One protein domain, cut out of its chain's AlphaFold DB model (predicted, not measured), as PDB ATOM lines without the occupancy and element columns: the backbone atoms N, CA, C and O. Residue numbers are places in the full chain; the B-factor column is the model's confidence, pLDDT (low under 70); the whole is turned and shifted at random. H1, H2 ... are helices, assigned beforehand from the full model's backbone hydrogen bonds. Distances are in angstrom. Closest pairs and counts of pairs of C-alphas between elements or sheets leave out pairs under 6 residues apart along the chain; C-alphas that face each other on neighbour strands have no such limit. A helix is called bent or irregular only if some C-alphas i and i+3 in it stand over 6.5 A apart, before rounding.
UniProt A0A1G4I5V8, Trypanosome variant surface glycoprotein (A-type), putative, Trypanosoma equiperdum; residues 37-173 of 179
ATOM      1  N   LYS A  37      41.706   8.413   7.840       85.06
ATOM      2  CA  LYS A  37      41.819   7.434   8.947       85.06
ATOM      3  C   LYS A  37      42.948   7.779   9.925       85.06
ATOM      4  O   LYS A  37      42.723   7.804  11.124       85.06
ATOM      5  N   ALA A  38      44.136   8.113   9.419       86.62
ATOM      6  CA  ALA A  38      45.285   8.458  10.260       86.62
ATOM      7  C   ALA A  38      45.041   9.684  11.162       86.62
ATOM      8  O   ALA A  38      45.493   9.701  12.300       86.62
ATOM      9  N   ALA A  39      44.312  10.694  10.678       87.56
ATOM     10  CA  ALA A  39      43.967  11.865  11.480       87.56
ATOM     11  C   ALA A  39      42.900  11.524  12.530       87.56
ATOM     12  O   ALA A  39      43.043  11.905  13.686       87.56
ATOM     13  N   ALA A  40      41.879  10.748  12.150       88.38
ATOM     14  CA  ALA A  40      40.865  10.255  13.082       88.38
ATOM     15  C   ALA A  40      41.476   9.383  14.191       88.38
ATOM     16  O   ALA A  40      41.139   9.543  15.360       88.38
ATOM     17  N   GLN A  41      42.440   8.528  13.840       90.19
ATOM     18  CA  GLN A  41      43.169   7.711  14.805       90.19
ATOM     19  C   GLN A  41      43.930   8.578  15.815       90.19
ATOM     20  O   GLN A  41      43.863   8.305  17.003       90.19
ATOM     21  N   LYS A  42      44.575   9.669  15.379       90.88
ATOM     22  CA  LYS A  42      45.256  10.595  16.299       90.88
ATOM     23  C   LYS A  42      44.311  11.297  17.271       90.88
ATOM     24  O   LYS A  42      44.707  11.569  18.399       90.88
ATOM     25  N   VAL A  43      43.072  11.558  16.859       91.19
ATOM     26  CA  VAL A  43      42.039  12.084  17.760       91.19
ATOM     27  C   VAL A  43      41.633  11.034  18.797       91.19
ATOM     28  O   VAL A  43      41.558  11.365  19.976       91.19
ATOM     29  N   CYS A  44      41.436   9.773  18.390       91.69
ATOM     30  CA  CYS A  44      41.176   8.682  19.335       91.69
ATOM     31  C   CYS A  44      42.356   8.452  20.300       91.69
ATOM     32  O   CYS A  44      42.126   8.239  21.486       91.69
ATOM     33  N   ASP A  45      43.602   8.505  19.813       91.44
ATOM     34  CA  ASP A  45      44.809   8.361  20.642       91.44
ATOM     35  C   ASP A  45      44.843   9.446  21.730       91.44
ATOM     36  O   ASP A  45      45.005   9.140  22.909       91.44
ATOM     37  N   LEU A  46      44.602  10.707  21.351       91.94
ATOM     38  CA  LEU A  46      44.538  11.822  22.297       91.94
ATOM     39  C   LEU A  46      43.396  11.655  23.311       91.94
ATOM     40  O   LEU A  46      43.581  11.919  24.496       91.94
ATOM     41  N   ALA A  47      42.214  11.219  22.866       92.19
ATOM     42  CA  ALA A  47      41.098  10.955  23.768       92.19
ATOM     43  C   ALA A  47      41.448   9.865  24.796       92.19
ATOM     44  O   ALA A  47      41.109  10.004  25.971       92.19
ATOM     45  N   GLN A  48      42.174   8.823  24.381       92.12
ATOM     46  CA  GLN A  48      42.664   7.791  25.292       92.12
ATOM     47  C   GLN A  48      43.679   8.360  26.290       92.12
ATOM     48  O   GLN A  48      43.527   8.137  27.485       92.12
ATOM     49  N   GLU A  49      44.668   9.138  25.841       92.38
ATOM     50  CA  GLU A  49      45.649   9.772  26.737       92.38
ATOM     51  C   GLU A  49      44.979  10.665  27.794       92.38
ATOM     52  O   GLU A  49      45.367  10.656  28.962       92.38
ATOM     53  N   LEU A  50      43.928  11.397  27.414       93.12
ATOM     54  CA  LEU A  50      43.143  12.211  28.343       93.12
ATOM     55  C   LEU A  50      42.390  11.367  29.385       93.12
ATOM     56  O   LEU A  50      42.258  11.799  30.531       93.12
ATOM     57  N   LYS A  51      41.930  10.160  29.029       91.31
ATOM     58  CA  LYS A  51      41.297   9.224  29.978       91.31
ATOM     59  C   LYS A  51      42.285   8.690  31.022       91.31
ATOM     60  O   LYS A  51      41.874   8.443  32.154       91.31
ATOM     61  N   GLU A  52      43.576   8.596  30.692       92.62
ATOM     62  CA  GLU A  52      44.627   8.138  31.620       92.62
ATOM     63  C   GLU A  52      44.972   9.157  32.724       92.62
ATOM     64  O   GLU A  52      45.626   8.821  33.715       92.62
ATOM     65  N   VAL A  53      44.516  10.409  32.605       93.12
ATOM     66  CA  VAL A  53      44.793  11.456  33.604       93.12
ATOM     67  C   VAL A  53      44.170  11.111  34.959       93.12
ATOM     68  O   VAL A  53      44.835  11.238  35.988       93.12
ATOM     69  N   THR A  54      42.932  10.614  34.973       91.25
ATOM     70  CA  THR A  54      42.219  10.244  36.206       91.25
ATOM     71  C   THR A  54      42.958   9.175  37.026       91.25
ATOM     72  O   THR A  54      43.281   9.444  38.192       91.25
ATOM     73  N   PRO A  55      43.283   7.982  36.478       93.81
ATOM     74  CA  PRO A  55      44.032   6.974  37.229       93.81
ATOM     75  C   PRO A  55      45.439   7.457  37.609       93.81
ATOM     76  O   PRO A  55      45.904   7.165  38.714       93.81
ATOM     77  N   TYR A  56      46.103   8.256  36.765       93.00
ATOM     78  CA  TYR A  56      47.400   8.852  37.096       93.00
ATOM     79  C   TYR A  56      47.334   9.766  38.329       93.00
ATOM     80  O   TYR A  56      48.162   9.656  39.247       93.00
ATOM     81  N   VAL A  57      46.341  10.659  38.381       94.50
ATOM     82  CA  VAL A  57      46.110  11.553  39.521       94.50
ATOM     83  C   VAL A  57      45.820  10.738  40.776       94.50
ATOM     84  O   VAL A  57      46.478  10.946  41.799       94.50
ATOM     85  N   ALA A  58      44.896   9.776  40.699       94.38
ATOM     86  CA  ALA A  58      44.533   8.925  41.828       94.38
ATOM     87  C   ALA A  58      45.756   8.179  42.391       94.38
ATOM     88  O   ALA A  58      46.027   8.232  43.594       94.38
ATOM     89  N   GLN A  59      46.561   7.563  41.520       96.38
ATOM     90  CA  GLN A  59      47.775   6.855  41.921       96.38
ATOM     91  C   GLN A  59      48.795   7.797  42.578       96.38
ATOM     92  O   GLN A  59      49.443   7.436  43.566       96.38
ATOM     93  N   THR A  60      48.943   9.013  42.053       94.62
ATOM     94  CA  THR A  60      49.878  10.014  42.578       94.62
ATOM     95  C   THR A  60      49.467  10.498  43.969       94.62
ATOM     96  O   THR A  60      50.305  10.549  44.875       94.62
ATOM     97  N   ILE A  61      48.181  10.799  44.172       96.88
ATOM     98  CA  ILE A  61      47.642  11.192  45.481       96.88
ATOM     99  C   ILE A  61      47.780  10.049  46.486       96.88
ATOM    100  O   ILE A  61      48.258  10.276  47.599       96.88
ATOM    101  N   ASN A  62      47.465   8.817  46.083       96.56
ATOM    102  CA  ASN A  62      47.597   7.658  46.958       96.56
ATOM    103  C   ASN A  62      49.061   7.420  47.382       96.56
ATOM    104  O   ASN A  62      49.362   7.229  48.561       96.56
ATOM    105  N   LYS A  63      50.017   7.545  46.450       96.56
ATOM    106  CA  LYS A  63      51.460   7.481  46.755       96.56
ATOM    107  C   LYS A  63      51.884   8.538  47.782       96.56
ATOM    108  O   LYS A  63      52.687   8.234  48.665       96.56
ATOM    109  N   LEU A  64      51.374   9.767  47.685       95.75
ATOM    110  CA  LEU A  64      51.668  10.826  48.658       95.75
ATOM    111  C   LEU A  64      51.057  10.527  50.032       95.75
ATOM    112  O   LEU A  64      51.757  10.644  51.040       95.75
ATOM    113  N   ALA A  65      49.801  10.084  50.076       96.94
ATOM    114  CA  ALA A  65      49.131   9.698  51.315       96.94
ATOM    115  C   ALA A  65      49.883   8.560  52.030       96.94
ATOM    116  O   ALA A  65      50.215   8.677  53.211       96.94
ATOM    117  N   HIS A  66      50.267   7.508  51.302       97.88
ATOM    118  CA  HIS A  66      51.059   6.406  51.854       97.88
ATOM    119  C   HIS A  66      52.424   6.852  52.392       97.88
ATOM    120  O   HIS A  66      52.872   6.350  53.425       97.88
ATOM    121  N   ARG A  67      53.095   7.808  51.736       97.31
ATOM    122  CA  ARG A  67      54.346   8.385  52.255       97.31
ATOM    123  C   ARG A  67      54.125   9.117  53.577       97.31
ATOM    124  O   ARG A  67      54.921   8.926  54.492       97.31
ATOM    125  N   ALA A  68      53.052   9.897  53.702       97.38
ATOM    126  CA  ALA A  68      52.718  10.575  54.955       97.38
ATOM    127  C   ALA A  68      52.457   9.575  56.097       97.38
ATOM    128  O   ALA A  68      52.979   9.752  57.196       97.38
ATOM    129  N   VAL A  69      51.730   8.486  55.819       98.06
ATOM    130  CA  VAL A  69      51.495   7.399  56.788       98.06
ATOM    131  C   VAL A  69      52.808   6.737  57.215       98.06
ATOM    132  O   VAL A  69      53.053   6.560  58.407       98.06
ATOM    133  N   ARG A  70      53.698   6.423  56.264       98.00
ATOM    134  CA  ARG A  70      55.018   5.846  56.568       98.00
ATOM    135  C   ARG A  70      55.877   6.765  57.438       98.00
ATOM    136  O   ARG A  70      56.527   6.282  58.359       98.00
ATOM    137  N   LEU A  71      55.865   8.072  57.174       98.19
ATOM    138  CA  LEU A  71      56.587   9.051  57.992       98.19
ATOM    139  C   LEU A  71      56.003   9.161  59.405       98.19
ATOM    140  O   LEU A  71      56.766   9.277  60.357       98.19
ATOM    141  N   ALA A  72      54.678   9.068  59.558       97.81
ATOM    142  CA  ALA A  72      54.040   9.028  60.873       97.81
ATOM    143  C   ALA A  72      54.463   7.789  61.678       97.81
ATOM    144  O   ALA A  72      54.803   7.904  62.853       97.81
ATOM    145  N   TYR A  73      54.498   6.619  61.035       97.94
ATOM    146  CA  TYR A  73      54.967   5.387  61.669       97.94
ATOM    147  C   TYR A  73      56.448   5.469  62.066       97.94
ATOM    148  O   TYR A  73      56.817   5.082  63.175       97.94
ATOM    149  N   LEU A  74      57.294   6.011  61.182       97.56
ATOM    150  CA  LEU A  74      58.715   6.216  61.459       97.56
ATOM    151  C   LEU A  74      58.920   7.164  62.647       97.56
ATOM    152  O   LEU A  74      59.684   6.833  63.549       97.56
ATOM    153  N   GLN A  75      58.212   8.296  62.673       97.38
ATOM    154  CA  GLN A  75      58.232   9.245  63.788       97.38
ATOM    155  C   GLN A  75      57.914   8.532  65.114       97.38
ATOM    156  O   GLN A  75      58.727   8.566  66.036       97.38
ATOM    157  N   ALA A  76      56.779   7.828  65.182       96.50
ATOM    158  CA  ALA A  76      56.344   7.134  66.393       96.50
ATOM    159  C   ALA A  76      57.336   6.044  66.836       96.50
ATOM    160  O   ALA A  76      57.607   5.883  68.025       96.50
ATOM    161  N   SER A  77      57.916   5.315  65.879       96.25
ATOM    162  CA  SER A  77      58.922   4.283  66.160       96.25
ATOM    163  C   SER A  77      60.193   4.886  66.759       96.25
ATOM    164  O   SER A  77      60.724   4.365  67.738       96.25
ATOM    165  N   LEU A  78      60.669   6.007  66.211       94.56
ATOM    166  CA  LEU A  78      61.852   6.707  66.713       94.56
ATOM    167  C   LEU A  78      61.625   7.267  68.120       94.56
ATOM    168  O   LEU A  78      62.479   7.089  68.986       94.56
ATOM    169  N   GLU A  79      60.466   7.880  68.366       93.25
ATOM    170  CA  GLU A  79      60.074   8.382  69.688       93.25
ATOM    171  C   GLU A  79      60.002   7.245  70.719       93.25
ATOM    172  O   GLU A  79      60.552   7.365  71.816       93.25
ATOM    173  N   GLN A  80      59.410   6.105  70.351       93.25
ATOM    174  CA  GLN A  80      59.313   4.935  71.222       93.25
ATOM    175  C   GLN A  80      60.687   4.338  71.555       93.25
ATOM    176  O   GLN A  80      60.948   4.011  72.715       93.25
ATOM    177  N   ILE A  81      61.572   4.191  70.562       91.25
ATOM    178  CA  ILE A  81      62.943   3.703  70.778       91.25
ATOM    179  C   ILE A  81      63.689   4.656  71.714       91.25
ATOM    180  O   ILE A  81      64.366   4.209  72.640       91.25
ATOM    181  N   ASN A  82      63.541   5.965  71.500       91.00
ATOM    182  CA  ASN A  82      64.230   6.972  72.291       91.00
ATOM    183  C   ASN A  82      63.760   6.992  73.755       91.00
ATOM    184  O   ASN A  82      64.583   7.087  74.663       91.00
ATOM    185  N   ALA A  83      62.454   6.835  73.987       87.38
ATOM    186  CA  ALA A  83      61.859   6.799  75.324       87.38
ATOM    187  C   ALA A  83      62.273   5.566  76.145       87.38
ATOM    188  O   ALA A  83      62.325   5.625  77.370       87.38
ATOM    189  N   ARG A  84      62.582   4.442  75.486       87.44
ATOM    190  CA  ARG A  84      62.999   3.189  76.142       87.44
ATOM    191  C   ARG A  84      64.486   3.145  76.498       87.44
ATOM    192  O   ARG A  84      64.942   2.156  77.067       87.44
ATOM    193  N   LYS A  85      65.261   4.173  76.146       83.44
ATOM    194  CA  LYS A  85      66.708   4.169  76.354       83.44
ATOM    195  C   LYS A  85      67.065   4.597  77.783       83.44
ATOM    196  O   LYS A  85      66.878   5.752  78.161       83.44
ATOM    197  N   SER A  86      67.628   3.677  78.566       60.62
ATOM    198  CA  SER A  86      68.181   3.981  79.892       60.62
ATOM    199  C   SER A  86      69.371   4.943  79.775       60.62
ATOM    200  O   SER A  86      70.296   4.683  79.005       60.62
ATOM    201  N   GLY A  87      69.353   6.044  80.533       69.00
ATOM    202  CA  GLY A  87      70.440   7.040  80.565       69.00
ATOM    203  C   GLY A  87      70.183   8.352  79.808       69.00
ATOM    204  O   GLY A  87      71.106   9.147  79.662       69.00
ATOM    205  N   GLY A  88      68.948   8.600  79.356       63.34
ATOM    206  CA  GLY A  88      68.559   9.826  78.647       63.34
ATOM    207  C   GLY A  88      68.506   9.633  77.128       63.34
ATOM    208  O   GLY A  88      69.312   8.909  76.541       63.34
ATOM    209  N   GLY A  89      67.511  10.253  76.486       75.94
ATOM    210  CA  GLY A  89      67.260  10.101  75.052       75.94
ATOM    211  C   GLY A  89      68.450  10.524  74.179       75.94
ATOM    212  O   GLY A  89      69.134  11.511  74.445       75.94
ATOM    213  N   LEU A  90      68.678   9.790  73.092       86.19
ATOM    214  CA  LEU A  90      69.608  10.152  72.026       86.19
ATOM    215  C   LEU A  90      69.066  11.352  71.243       86.19
ATOM    216  O   LEU A  90      68.082  11.225  70.513       86.19
ATOM    217  N   LYS A  91      69.782  12.480  71.294       89.00
ATOM    218  CA  LYS A  91      69.477  13.673  70.485       89.00
ATOM    219  C   LYS A  91      69.280  13.347  68.997       89.00
ATOM    220  O   LYS A  91      68.326  13.819  68.397       89.00
ATOM    221  N   ALA A  92      70.109  12.467  68.432       90.75
ATOM    222  CA  ALA A  92      69.998  12.054  67.031       90.75
ATOM    223  C   ALA A  92      68.647  11.393  66.684       90.75
ATOM    224  O   ALA A  92      68.131  11.599  65.588       90.75
ATOM    225  N   LEU A  93      68.053  10.621  67.605       91.75
ATOM    226  CA  LEU A  93      66.730  10.022  67.392       91.75
ATOM    227  C   LEU A  93      65.626  11.078  67.467       91.75
ATOM    228  O   LEU A  93      64.693  11.033  66.669       91.75
ATOM    229  N   THR A  94      65.757  12.046  68.378       92.69
ATOM    230  CA  THR A  94      64.854  13.201  68.461       92.69
ATOM    231  C   THR A  94      64.897  14.036  67.181       92.69
ATOM    232  O   THR A  94      63.849  14.344  66.619       92.69
ATOM    233  N   ASP A  95      66.093  14.348  66.679       94.62
ATOM    234  CA  ASP A  95      66.275  15.131  65.452       94.62
ATOM    235  C   ASP A  95      65.681  14.395  64.235       94.62
ATOM    236  O   ASP A  95      65.004  14.998  63.400       94.62
ATOM    237  N   LEU A  96      65.855  13.068  64.158       95.56
ATOM    238  CA  LEU A  96      65.282  12.259  63.082       95.56
ATOM    239  C   LEU A  96      63.749  12.157  63.173       95.56
ATOM    240  O   LEU A  96      63.069  12.220  62.147       95.56
ATOM    241  N   ALA A  97      63.189  12.053  64.384       96.12
ATOM    242  CA  ALA A  97      61.742  12.087  64.599       96.12
ATOM    243  C   ALA A  97      61.150  13.445  64.183       96.12
ATOM    244  O   ALA A  97      60.134  13.490  63.482       96.12
ATOM    245  N   LEU A  98      61.825  14.550  64.520       96.25
ATOM    246  CA  LEU A  98      61.433  15.898  64.104       96.25
ATOM    247  C   LEU A  98      61.495  16.073  62.578       96.25
ATOM    248  O   LEU A  98      60.598  16.679  61.982       96.25
ATOM    249  N   ALA A  99      62.513  15.511  61.922       97.44
ATOM    250  CA  ALA A  99      62.611  15.512  60.465       97.44
ATOM    251  C   ALA A  99      61.453  14.732  59.818       97.44
ATOM    252  O   ALA A  99      60.820  15.230  58.882       97.44
ATOM    253  N   ALA A 100      61.116  13.549  60.349       97.81
ATOM    254  CA  ALA A 100      59.977  12.756  59.884       97.81
ATOM    255  C   ALA A 100      58.643  13.501  60.070       97.81
ATOM    256  O   ALA A 100      57.825  13.543  59.147       97.81
ATOM    257  N   TYR A 101      58.452  14.155  61.221       97.62
ATOM    258  CA  TYR A 101      57.295  15.007  61.504       97.62
ATOM    259  C   TYR A 101      57.175  16.169  60.508       97.62
ATOM    260  O   TYR A 101      56.112  16.383  59.919       97.62
ATOM    261  N   THR A 102      58.273  16.885  60.265       97.94
ATOM    262  CA  THR A 102      58.308  18.034  59.348       97.94
ATOM    263  C   THR A 102      57.991  17.607  57.917       97.94
ATOM    264  O   THR A 102      57.146  18.215  57.258       97.94
ATOM    265  N   ALA A 103      58.598  16.513  57.445       97.62
ATOM    266  CA  ALA A 103      58.336  15.964  56.118       97.62
ATOM    267  C   ALA A 103      56.880  15.487  55.965       97.62
ATOM    268  O   ALA A 103      56.250  15.745  54.938       97.62
ATOM    269  N   LYS A 104      56.316  14.841  56.996       97.69
ATOM    270  CA  LYS A 104      54.901  14.442  57.023       97.69
ATOM    271  C   LYS A 104      53.997  15.662  56.868       97.69
ATOM    272  O   LYS A 104      53.130  15.654  56.000       97.69
ATOM    273  N   ASN A 105      54.223  16.706  57.663       97.31
ATOM    274  CA  ASN A 105      53.407  17.921  57.641       97.31
ATOM    275  C   ASN A 105      53.502  18.677  56.310       97.31
ATOM    276  O   ASN A 105      52.502  19.192  55.807       97.31
ATOM    277  N   ALA A 106      54.685  18.704  55.696       97.25
ATOM    278  CA  ALA A 106      54.856  19.264  54.361       97.25
ATOM    279  C   ALA A 106      53.994  18.527  53.318       97.25
ATOM    280  O   ALA A 106      53.394  19.166  52.460       97.25
ATOM    281  N   ILE A 107      53.870  17.197  53.413       97.00
ATOM    282  CA  ILE A 107      52.990  16.419  52.528       97.00
ATOM    283  C   ILE A 107      51.514  16.667  52.859       97.00
ATOM    284  O   ILE A 107      50.729  16.960  51.958       97.00
ATOM    285  N   THR A 108      51.115  16.553  54.129       96.25
ATOM    286  CA  THR A 108      49.698  16.646  54.522       96.25
ATOM    287  C   THR A 108      49.114  18.034  54.274       96.25
ATOM    288  O   THR A 108      47.967  18.127  53.843       96.25
ATOM    289  N   SER A 109      49.909  19.096  54.444       97.00
ATOM    290  CA  SER A 109      49.482  20.479  54.181       97.00
ATOM    291  C   SER A 109      49.068  20.729  52.727       97.00
ATOM    292  O   SER A 109      48.198  21.559  52.475       97.00
ATOM    293  N   VAL A 110      49.636  19.992  51.766       95.75
ATOM    294  CA  VAL A 110      49.322  20.152  50.336       95.75
ATOM    295  C   VAL A 110      48.442  19.037  49.777       95.75
ATOM    296  O   VAL A 110      47.937  19.174  48.663       95.75
ATOM    297  N   LEU A 111      48.249  17.937  50.510       94.88
ATOM    298  CA  LEU A 111      47.599  16.729  49.997       94.88
ATOM    299  C   LEU A 111      46.155  16.989  49.549       94.88
ATOM    300  O   LEU A 111      45.799  16.640  48.428       94.88
ATOM    301  N   CYS A 112      45.352  17.653  50.387       94.50
ATOM    302  CA  CYS A 112      43.956  17.968  50.065       94.50
ATOM    303  C   CYS A 112      43.851  18.911  48.855       94.50
ATOM    304  O   CYS A 112      43.087  18.652  47.929       94.50
ATOM    305  N   SER A 113      44.683  19.959  48.813       95.38
ATOM    306  CA  SER A 113      44.721  20.890  47.682       95.38
ATOM    307  C   SER A 113      45.110  20.186  46.379       95.38
ATOM    308  O   SER A 113      44.451  20.383  45.361       95.38
ATOM    309  N   LYS A 114      46.127  19.315  46.408       94.81
ATOM    310  CA  LYS A 114      46.535  18.529  45.235       94.81
ATOM    311  C   LYS A 114      45.465  17.538  44.796       94.81
ATOM    312  O   LYS A 114      45.279  17.374  43.597       94.81
ATOM    313  N   ALA A 115      44.771  16.899  45.737       95.88
ATOM    314  CA  ALA A 115      43.680  15.982  45.424       95.88
ATOM    315  C   ALA A 115      42.511  16.713  44.754       95.88
ATOM    316  O   ALA A 115      42.011  16.246  43.737       95.88
ATOM    317  N   LYS A 116      42.137  17.890  45.271       96.69
ATOM    318  CA  LYS A 116      41.091  18.732  44.683       96.69
ATOM    319  C   LYS A 116      41.442  19.167  43.260       96.69
ATOM    320  O   LYS A 116      40.681  18.881  42.346       96.69
ATOM    321  N   VAL A 117      42.606  19.796  43.073       94.75
ATOM    322  CA  VAL A 117      43.059  20.244  41.742       94.75
ATOM    323  C   VAL A 117      43.174  19.055  40.792       94.75
ATOM    324  O   VAL A 117      42.720  19.118  39.660       94.75
ATOM    325  N   GLY A 118      43.728  17.936  41.262       93.94
ATOM    326  CA  GLY A 118      43.821  16.720  40.465       93.94
ATOM    327  C   GLY A 118      42.454  16.208  40.005       93.94
ATOM    328  O   GLY A 118      42.325  15.815  38.850       93.94
ATOM    329  N   ALA A 119      41.440  16.221  40.874       94.88
ATOM    330  CA  ALA A 119      40.083  15.804  40.526       94.88
ATOM    331  C   ALA A 119      39.420  16.758  39.519       94.88
ATOM    332  O   ALA A 119      38.792  16.294  38.569       94.88
ATOM    333  N   GLU A 120      39.594  18.070  39.694       94.38
ATOM    334  CA  GLU A 120      39.092  19.093  38.765       94.38
ATOM    335  C   GLU A 120      39.700  18.912  37.364       94.38
ATOM    336  O   GLU A 120      38.965  18.774  36.386       94.38
ATOM    337  N   GLU A 121      41.028  18.814  37.270       92.88
ATOM    338  CA  GLU A 121      41.738  18.614  35.999       92.88
ATOM    339  C   GLU A 121      41.393  17.264  35.352       92.88
ATOM    340  O   GLU A 121      41.176  17.186  34.145       92.88
ATOM    341  N   SER A 122      41.257  16.200  36.153       93.12
ATOM    342  CA  SER A 122      40.811  14.888  35.658       93.12
ATOM    343  C   SER A 122      39.412  14.963  35.044       93.12
ATOM    344  O   SER A 122      39.173  14.395  33.980       93.12
ATOM    345  N   GLY A 123      38.495  15.706  35.675       90.44
ATOM    346  CA  GLY A 123      37.154  15.943  35.143       90.44
ATOM    347  C   GLY A 123      37.173  16.702  33.814       90.44
ATOM    348  O   GLY A 123      36.468  16.325  32.877       90.44
ATOM    349  N   VAL A 124      38.023  17.727  33.696       93.19
ATOM    350  CA  VAL A 124      38.223  18.479  32.446       93.19
ATOM    351  C   VAL A 124      38.775  17.572  31.342       93.19
ATOM    352  O   VAL A 124      38.234  17.552  30.234       93.19
ATOM    353  N   CYS A 125      39.797  16.764  31.636       92.62
ATOM    354  CA  CYS A 125      40.354  15.804  30.686       92.62
ATOM    355  C   CYS A 125      39.320  14.762  30.242       92.62
ATOM    356  O   CYS A 125      39.193  14.513  29.044       92.62
ATOM    357  N   ALA A 126      38.529  14.214  31.169       92.00
ATOM    358  CA  ALA A 126      37.466  13.261  30.853       92.00
ATOM    359  C   ALA A 126      36.383  13.876  29.949       92.00
ATOM    360  O   ALA A 126      35.962  13.250  28.975       92.00
ATOM    361  N   LEU A 127      35.980  15.124  30.217       92.31
ATOM    362  CA  LEU A 127      35.037  15.856  29.369       92.31
ATOM    363  C   LEU A 127      35.596  16.050  27.952       92.31
ATOM    364  O   LEU A 127      34.896  15.810  26.968       92.31
ATOM    365  N   HIS A 128      36.856  16.473  27.828       92.94
ATOM    366  CA  HIS A 128      37.493  16.648  26.525       92.94
ATOM    367  C   HIS A 128      37.653  15.327  25.774       92.94
ATOM    368  O   HIS A 128      37.383  15.298  24.574       92.94
ATOM    369  N   ALA A 129      38.018  14.245  26.463       92.31
ATOM    370  CA  ALA A 129      38.075  12.913  25.875       92.31
ATOM    371  C   ALA A 129      36.721  12.529  25.262       92.31
ATOM    372  O   ALA A 129      36.668  12.224  24.074       92.31
ATOM    373  N   GLY A 130      35.625  12.650  26.022       88.38
ATOM    374  CA  GLY A 130      34.278  12.353  25.522       88.38
ATOM    375  C   GLY A 130      33.906  13.178  24.288       88.38
ATOM    376  O   GLY A 130      33.439  12.632  23.295       88.38
ATOM    377  N   ARG A 131      34.216  14.482  24.279       91.94
ATOM    378  CA  ARG A 131      33.943  15.347  23.114       91.94
ATOM    379  C   ARG A 131      34.738  14.961  21.866       91.94
ATOM    380  O   ARG A 131      34.229  15.112  20.756       91.94
ATOM    381  N   LEU A 132      35.985  14.516  22.023       91.25
ATOM    382  CA  LEU A 132      36.806  14.040  20.907       91.25
ATOM    383  C   LEU A 132      36.276  12.711  20.354       91.25
ATOM    384  O   LEU A 132      36.263  12.514  19.139       91.25
ATOM    385  N   GLU A 133      35.802  11.825  21.227       91.06
ATOM    386  CA  GLU A 133      35.178  10.564  20.828       91.06
ATOM    387  C   GLU A 133      33.850  10.789  20.108       91.06
ATOM    388  O   GLU A 133      33.663  10.246  19.019       91.06
ATOM    389  N   ASP A 134      32.979  11.652  20.637       87.44
ATOM    390  CA  ASP A 134      31.721  12.044  19.991       87.44
ATOM    391  C   ASP A 134      31.971  12.645  18.606       87.44
ATOM    392  O   ASP A 134      31.293  12.300  17.635       87.44
ATOM    393  N   PHE A 135      32.986  13.507  18.487       88.94
ATOM    394  CA  PHE A 135      33.396  14.062  17.204       88.94
ATOM    395  C   PHE A 135      33.735  12.951  16.202       88.94
ATOM    396  O   PHE A 135      33.212  12.951  15.094       88.94
ATOM    397  N   ILE A 136      34.547  11.960  16.572       89.25
ATOM    398  CA  ILE A 136      34.868  10.845  15.668       89.25
ATOM    399  C   ILE A 136      33.650   9.957  15.392       89.25
ATOM    400  O   ILE A 136      33.448   9.532  14.251       89.25
ATOM    401  N   PHE A 137      32.815   9.709  16.396       86.62
ATOM    402  CA  PHE A 137      31.640   8.852  16.290       86.62
ATOM    403  C   PHE A 137      30.585   9.408  15.338       86.62
ATOM    404  O   PHE A 137      30.086   8.669  14.492       86.62
ATOM    405  N   VAL A 138      30.296  10.711  15.395       86.25
ATOM    406  CA  VAL A 138      29.374  11.363  14.452       86.25
ATOM    407  C   VAL A 138      29.868  11.186  13.016       86.25
ATOM    408  O   VAL A 138      29.112  10.777  12.136       86.25
ATOM    409  N   PHE A 139      31.161  11.416  12.773       83.00
ATOM    410  CA  PHE A 139      31.742  11.222  11.444       83.00
ATOM    411  C   PHE A 139      31.737   9.755  11.018       83.00
ATOM    412  O   PHE A 139      31.617   9.482   9.824       83.00
ATOM    413  N   TYR A 140      31.858   8.821  11.962       83.25
ATOM    414  CA  TYR A 140      31.748   7.390  11.712       83.25
ATOM    415  C   TYR A 140      30.326   6.983  11.316       83.25
ATOM    416  O   TYR A 140      30.172   6.319  10.292       83.25
ATOM    417  N   GLN A 141      29.298   7.429  12.045       80.81
ATOM    418  CA  GLN A 141      27.901   7.082  11.756       80.81
ATOM    419  C   GLN A 141      27.433   7.593  10.397       80.81
ATOM    420  O   GLN A 141      26.829   6.847   9.633       80.81
ATOM    421  N   VAL A 142      27.819   8.814  10.022       76.88
ATOM    422  CA  VAL A 142      27.469   9.370   8.704       76.88
ATOM    423  C   VAL A 142      28.062   8.541   7.547       76.88
ATOM    424  O   VAL A 142      27.504   8.535   6.455       76.88
ATOM    425  N   ASN A 143      29.155   7.789   7.758       70.06
ATOM    426  CA  ASN A 143      29.689   6.870   6.734       70.06
ATOM    427  C   ASN A 143      28.894   5.575   6.579       70.06
ATOM    428  O   ASN A 143      29.105   4.858   5.602       70.06
ATOM    429  N   GLN A 144      28.072   5.222   7.566       66.38
ATOM    430  CA  GLN A 144      27.291   3.987   7.557       66.38
ATOM    431  C   GLN A 144      25.983   4.163   6.773       66.38
ATOM    432  O   GLN A 144      25.445   3.179   6.273       66.38
ATOM    433  N   GLU A 145      25.492   5.400   6.647       62.03
ATOM    434  CA  GLU A 145      24.202   5.718   6.022       62.03
ATOM    435  C   GLU A 145      24.271   5.910   4.495       62.03
ATOM    436  O   GLU A 145      23.318   5.568   3.800       62.03
ATOM    437  N   ASP A 146      25.382   6.417   3.941       61.16
ATOM    438  CA  ASP A 146      25.517   6.701   2.500       61.16
ATOM    439  C   ASP A 146      26.835   6.121   1.945       61.16
ATOM    440  O   ASP A 146      27.920   6.683   2.114       61.16
ATOM    441  N   SER A 147      26.749   4.983   1.244       60.91
ATOM    442  CA  SER A 147      27.903   4.247   0.686       60.91
ATOM    443  C   SER A 147      28.655   5.001  -0.421       60.91
ATOM    444  O   SER A 147      29.727   4.568  -0.859       60.91
ATOM    445  N   SER A 148      28.122   6.140  -0.873       60.78
ATOM    446  CA  SER A 148      28.712   6.989  -1.909       60.78
ATOM    447  C   SER A 148      29.437   8.229  -1.358       60.78
ATOM    448  O   SER A 148      30.247   8.831  -2.069       60.78
ATOM    449  N   LYS A 149      29.201   8.609  -0.088       64.06
ATOM    450  CA  LYS A 149      29.732   9.837   0.532       64.06
ATOM    451  C   LYS A 149      30.417   9.555   1.865       64.06
ATOM    452  O   LYS A 149      29.813   9.604   2.928       64.06
ATOM    453  N   TYR A 150      31.732   9.376   1.812       66.25
ATOM    454  CA  TYR A 150      32.540   9.161   3.008       66.25
ATOM    455  C   TYR A 150      32.970  10.490   3.647       66.25
ATOM    456  O   TYR A 150      33.553  11.357   2.999       66.25
ATOM    457  N   ARG A 151      32.721  10.629   4.945       70.56
ATOM    458  CA  ARG A 151      33.265  11.624   5.875       70.56
ATOM    459  C   ARG A 151      34.522  11.130   6.611       70.56
ATOM    460  O   ARG A 151      35.318  11.974   7.019       70.56
ATOM    461  N   LEU A 152      34.764   9.812   6.690       69.00
ATOM    462  CA  LEU A 152      36.060   9.205   7.057       69.00
ATOM    463  C   LEU A 152      36.610   8.360   5.904       69.00
ATOM    464  O   LEU A 152      35.951   7.443   5.422       69.00
ATOM    465  N   LYS A 153      37.841   8.638   5.462       69.12
ATOM    466  CA  LYS A 153      38.467   7.944   4.325       69.12
ATOM    467  C   LYS A 153      39.459   6.882   4.797       69.12
ATOM    468  O   LYS A 153      40.547   7.221   5.273       69.12
ATOM    469  N   GLY A 154      39.086   5.615   4.595       58.53
ATOM    470  CA  GLY A 154      39.925   4.421   4.788       58.53
ATOM    471  C   GLY A 154      40.174   3.599   3.513       58.53
ATOM    472  O   GLY A 154      40.734   2.515   3.590       58.53
ATOM    473  N   GLY A 155      39.749   4.085   2.341       57.47
ATOM    474  CA  GLY A 155      39.810   3.356   1.062       57.47
ATOM    475  C   GLY A 155      38.512   2.618   0.699       57.47
ATOM    476  O   GLY A 155      38.223   2.479  -0.485       57.47
ATOM    477  N   LYS A 156      37.707   2.232   1.704       62.38
ATOM    478  CA  LYS A 156      36.312   1.728   1.659       62.38
ATOM    479  C   LYS A 156      35.580   2.182   2.944       62.38
ATOM    480  O   LYS A 156      36.175   2.944   3.714       62.38
ATOM    481  N   THR A 157      34.348   1.718   3.200       66.19
ATOM    482  CA  THR A 157      33.685   1.857   4.515       66.19
ATOM    483  C   THR A 157      34.642   1.424   5.625       66.19
ATOM    484  O   THR A 157      35.170   0.313   5.595       66.19
ATOM    485  N   LEU A 158      34.898   2.325   6.571       73.75
ATOM    486  CA  LEU A 158      35.838   2.105   7.662       73.75
ATOM    487  C   LEU A 158      35.191   1.171   8.703       73.75
ATOM    488  O   LEU A 158      34.133   1.523   9.222       73.75
ATOM    489  N   PRO A 159      35.756  -0.005   9.026       79.69
ATOM    490  CA  PRO A 159      35.237  -0.829  10.113       79.69
ATOM    491  C   PRO A 159      35.498  -0.159  11.469       79.69
ATOM    492  O   PRO A 159      36.522   0.485  11.654       79.69
ATOM    493  N   HIS A 160      34.613  -0.335  12.452       78.06
ATOM    494  CA  HIS A 160      34.815   0.197  13.813       78.06
ATOM    495  C   HIS A 160      36.163  -0.209  14.443       78.06
ATOM    496  O   HIS A 160      36.752   0.575  15.174       78.06
ATOM    497  N   THR A 161      36.693  -1.389  14.106       82.75
ATOM    498  CA  THR A 161      37.996  -1.889  14.583       82.75
ATOM    499  C   THR A 161      39.195  -1.066  14.109       82.75
ATOM    500  O   THR A 161      40.302  -1.260  14.601       82.75
ATOM    501  N   ASP A 162      39.005  -0.168  13.143       83.69
ATOM    502  CA  ASP A 162      40.067   0.677  12.603       83.69
ATOM    503  C   ASP A 162      40.377   1.909  13.456       83.69
ATOM    504  O   ASP A 162      41.356   2.595  13.153       83.69
ATOM    505  N   LEU A 163      39.544   2.206  14.459       85.19
ATOM    506  CA  LEU A 163      39.691   3.347  15.355       85.19
ATOM    507  C   LEU A 163      39.610   2.888  16.809       85.19
ATOM    508  O   LEU A 163      38.636   2.271  17.227       85.19
ATOM    509  N   THR A 164      40.623   3.230  17.603       86.62
ATOM    510  CA  THR A 164      40.760   2.746  18.992       86.62
ATOM    511  C   THR A 164      39.664   3.229  19.939       86.62
ATOM    512  O   THR A 164      39.423   2.575  20.955       86.62
ATOM    513  N   CYS A 165      39.001   4.342  19.614       85.06
ATOM    514  CA  CYS A 165      37.935   4.919  20.427       85.06
ATOM    515  C   CYS A 165      36.529   4.358  20.130       85.06
ATOM    516  O   CYS A 165      35.571   4.698  20.824       85.06
ATOM    517  N   LEU A 166      36.389   3.456  19.149       86.12
ATOM    518  CA  LEU A 166      35.132   2.772  18.834       86.12
ATOM    519  C   LEU A 166      35.147   1.344  19.401       86.12
ATOM    520  O   LEU A 166      36.112   0.607  19.213       86.12
ATOM    521  N   SER A 167      34.076   0.930  20.084       82.19
ATOM    522  CA  SER A 167      33.922  -0.454  20.573       82.19
ATOM    523  C   SER A 167      33.053  -1.305  19.658       82.19
ATOM    524  O   SER A 167      33.229  -2.519  19.576       82.19
ATOM    525  N   SER A 168      32.120  -0.678  18.946       78.56
ATOM    526  CA  SER A 168      31.244  -1.341  17.989       78.56
ATOM    527  C   SER A 168      30.818  -0.362  16.895       78.56
ATOM    528  O   SER A 168      31.229   0.798  16.866       78.56
ATOM    529  N   LYS A 169      29.949  -0.810  15.984       74.06
ATOM    530  CA  LYS A 169      29.335   0.073  14.982       74.06
ATOM    531  C   LYS A 169      28.426   1.146  15.596       74.06
ATOM    532  O   LYS A 169      28.082   2.091  14.898       74.06
ATOM    533  N   THR A 170      28.011   0.990  16.850       75.19
ATOM    534  CA  THR A 170      27.016   1.844  17.516       75.19
ATOM    535  C   THR A 170      27.471   2.354  18.877       75.19
ATOM    536  O   THR A 170      26.715   3.064  19.529       75.19
ATOM    537  N   ALA A 171      28.687   2.020  19.313       74.62
ATOM    538  CA  ALA A 171      29.163   2.359  20.643       74.62
ATOM    539  C   ALA A 171      30.615   2.851  20.645       74.62
ATOM    540  O   ALA A 171      31.482   2.341  19.926       74.62
ATOM    541  N   LEU A 172      30.859   3.831  21.514       79.38
ATOM    542  CA  LEU A 172      32.185   4.281  21.921       79.38
ATOM    543  C   LEU A 172      32.827   3.272  22.873       79.38
ATOM    544  O   LEU A 172      32.149   2.433  23.478       79.38
ATOM    545  N   LYS A 173      34.150   3.325  23.000       77.00
ATOM    546  CA  LYS A 173      34.865   2.486  23.958       77.00
ATOM    547  C   LYS A 173      34.663   3.021  25.383       77.00
ATOM    548  O   LYS A 173      34.912   4.207  25.619       77.00
TER     549      LYS A 173
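AT A GLANCE: This is residues 37 to 173 of the 179 residues of the protein "Trypanosome variant surface glycoprotein (A-type), putative" of Trypanosoma equiperdum (UniProt A0A1G4I5V8). What shape does the printed part make? It is a long, thin helical hairpin: H1 and H2 follow each other in a row along one side, and the long, bent H3 folds back along them. A tail without a named element, residues 146 to 173, lies toward the end of the rod where H1 begins. What is it made of, and how large is it? The printed part has 137 residues with three named helices, in the order H1, H2, H3, and no named strand, and its class is all helix. It is extended, a rod spanning 92 by 22 by 20 A, with a radius of gyration of the C-alphas of 26.4 A.

HOW THE PARTS SIT: How do the first two helices meet? H1, residues 37 to 51, and H2, residues 53 to 83, meet only through their link. What does the returning helix do? H3, residues 91 to 145, was assigned as one helix by its hydrogen bonds, but it is bent: C-alphas 109 and 112 are 7.3 A apart. Its arms H3a, residues 91 to 109, and H3b, residues 112 to 145, stand at a steep tilt of 41 degrees. Which parts touch? H2 and H3a form a helical hairpin; they touch, closest at the C-alphas of Gln 75 and Ala 97, 4.6 A apart, at a shallow tilt of 25 degrees, opposite ways. Residues 53 to 61 of H2 touch residues 114 to 126 of H3b, closest at the C-alphas of Thr 54 and Ser 122, 4.9 A apart, at a shallow tilt of 21 degrees, opposite ways. H1 touches H3b, at its residues 125 to 136 alone, closest at the C-alphas of Ala 47 and Ala 129, 4.2 A apart, at a shallow tilt of 26 degrees, opposite ways, while H1 and H3a are apart. How do the backbones run? In H1, H2 and H3a every O i to N i+4 pair is within hydrogen-bond range, and in H3b 27 of 30 are.

IN THESE COORDINATES: Where do the first helices lie? H1 begins at C-alpha 37, (41.819, 7.434, 8.947), and is 21.1 A long from first to last C-alpha. H2 is 45.3 A long and ends at C-alpha 83, (61.859, 6.799, 75.324). Where do the arms lie? H3a is 26.7 A long, and H3b is 49.8 A long and ends at C-alpha 145, (24.202, 5.718, 6.022).

THE WHOLE: How far does it reach? The two C-alphas farthest apart, those of Gly 87 and Ser 148, are 92.4 A apart, while those of Lys 37 and Lys 173 are 17.3 A apart. How are the links? The printed part has no cut; the link from H1 to H2 is tight, and that from H2 to H3, 7 residues, is short. Where is confidence low? The mean pLDDT of the printed part is 87.6, with residues 86 to 88, 144 to 150 and 152 to 157 of this predicted model under 70.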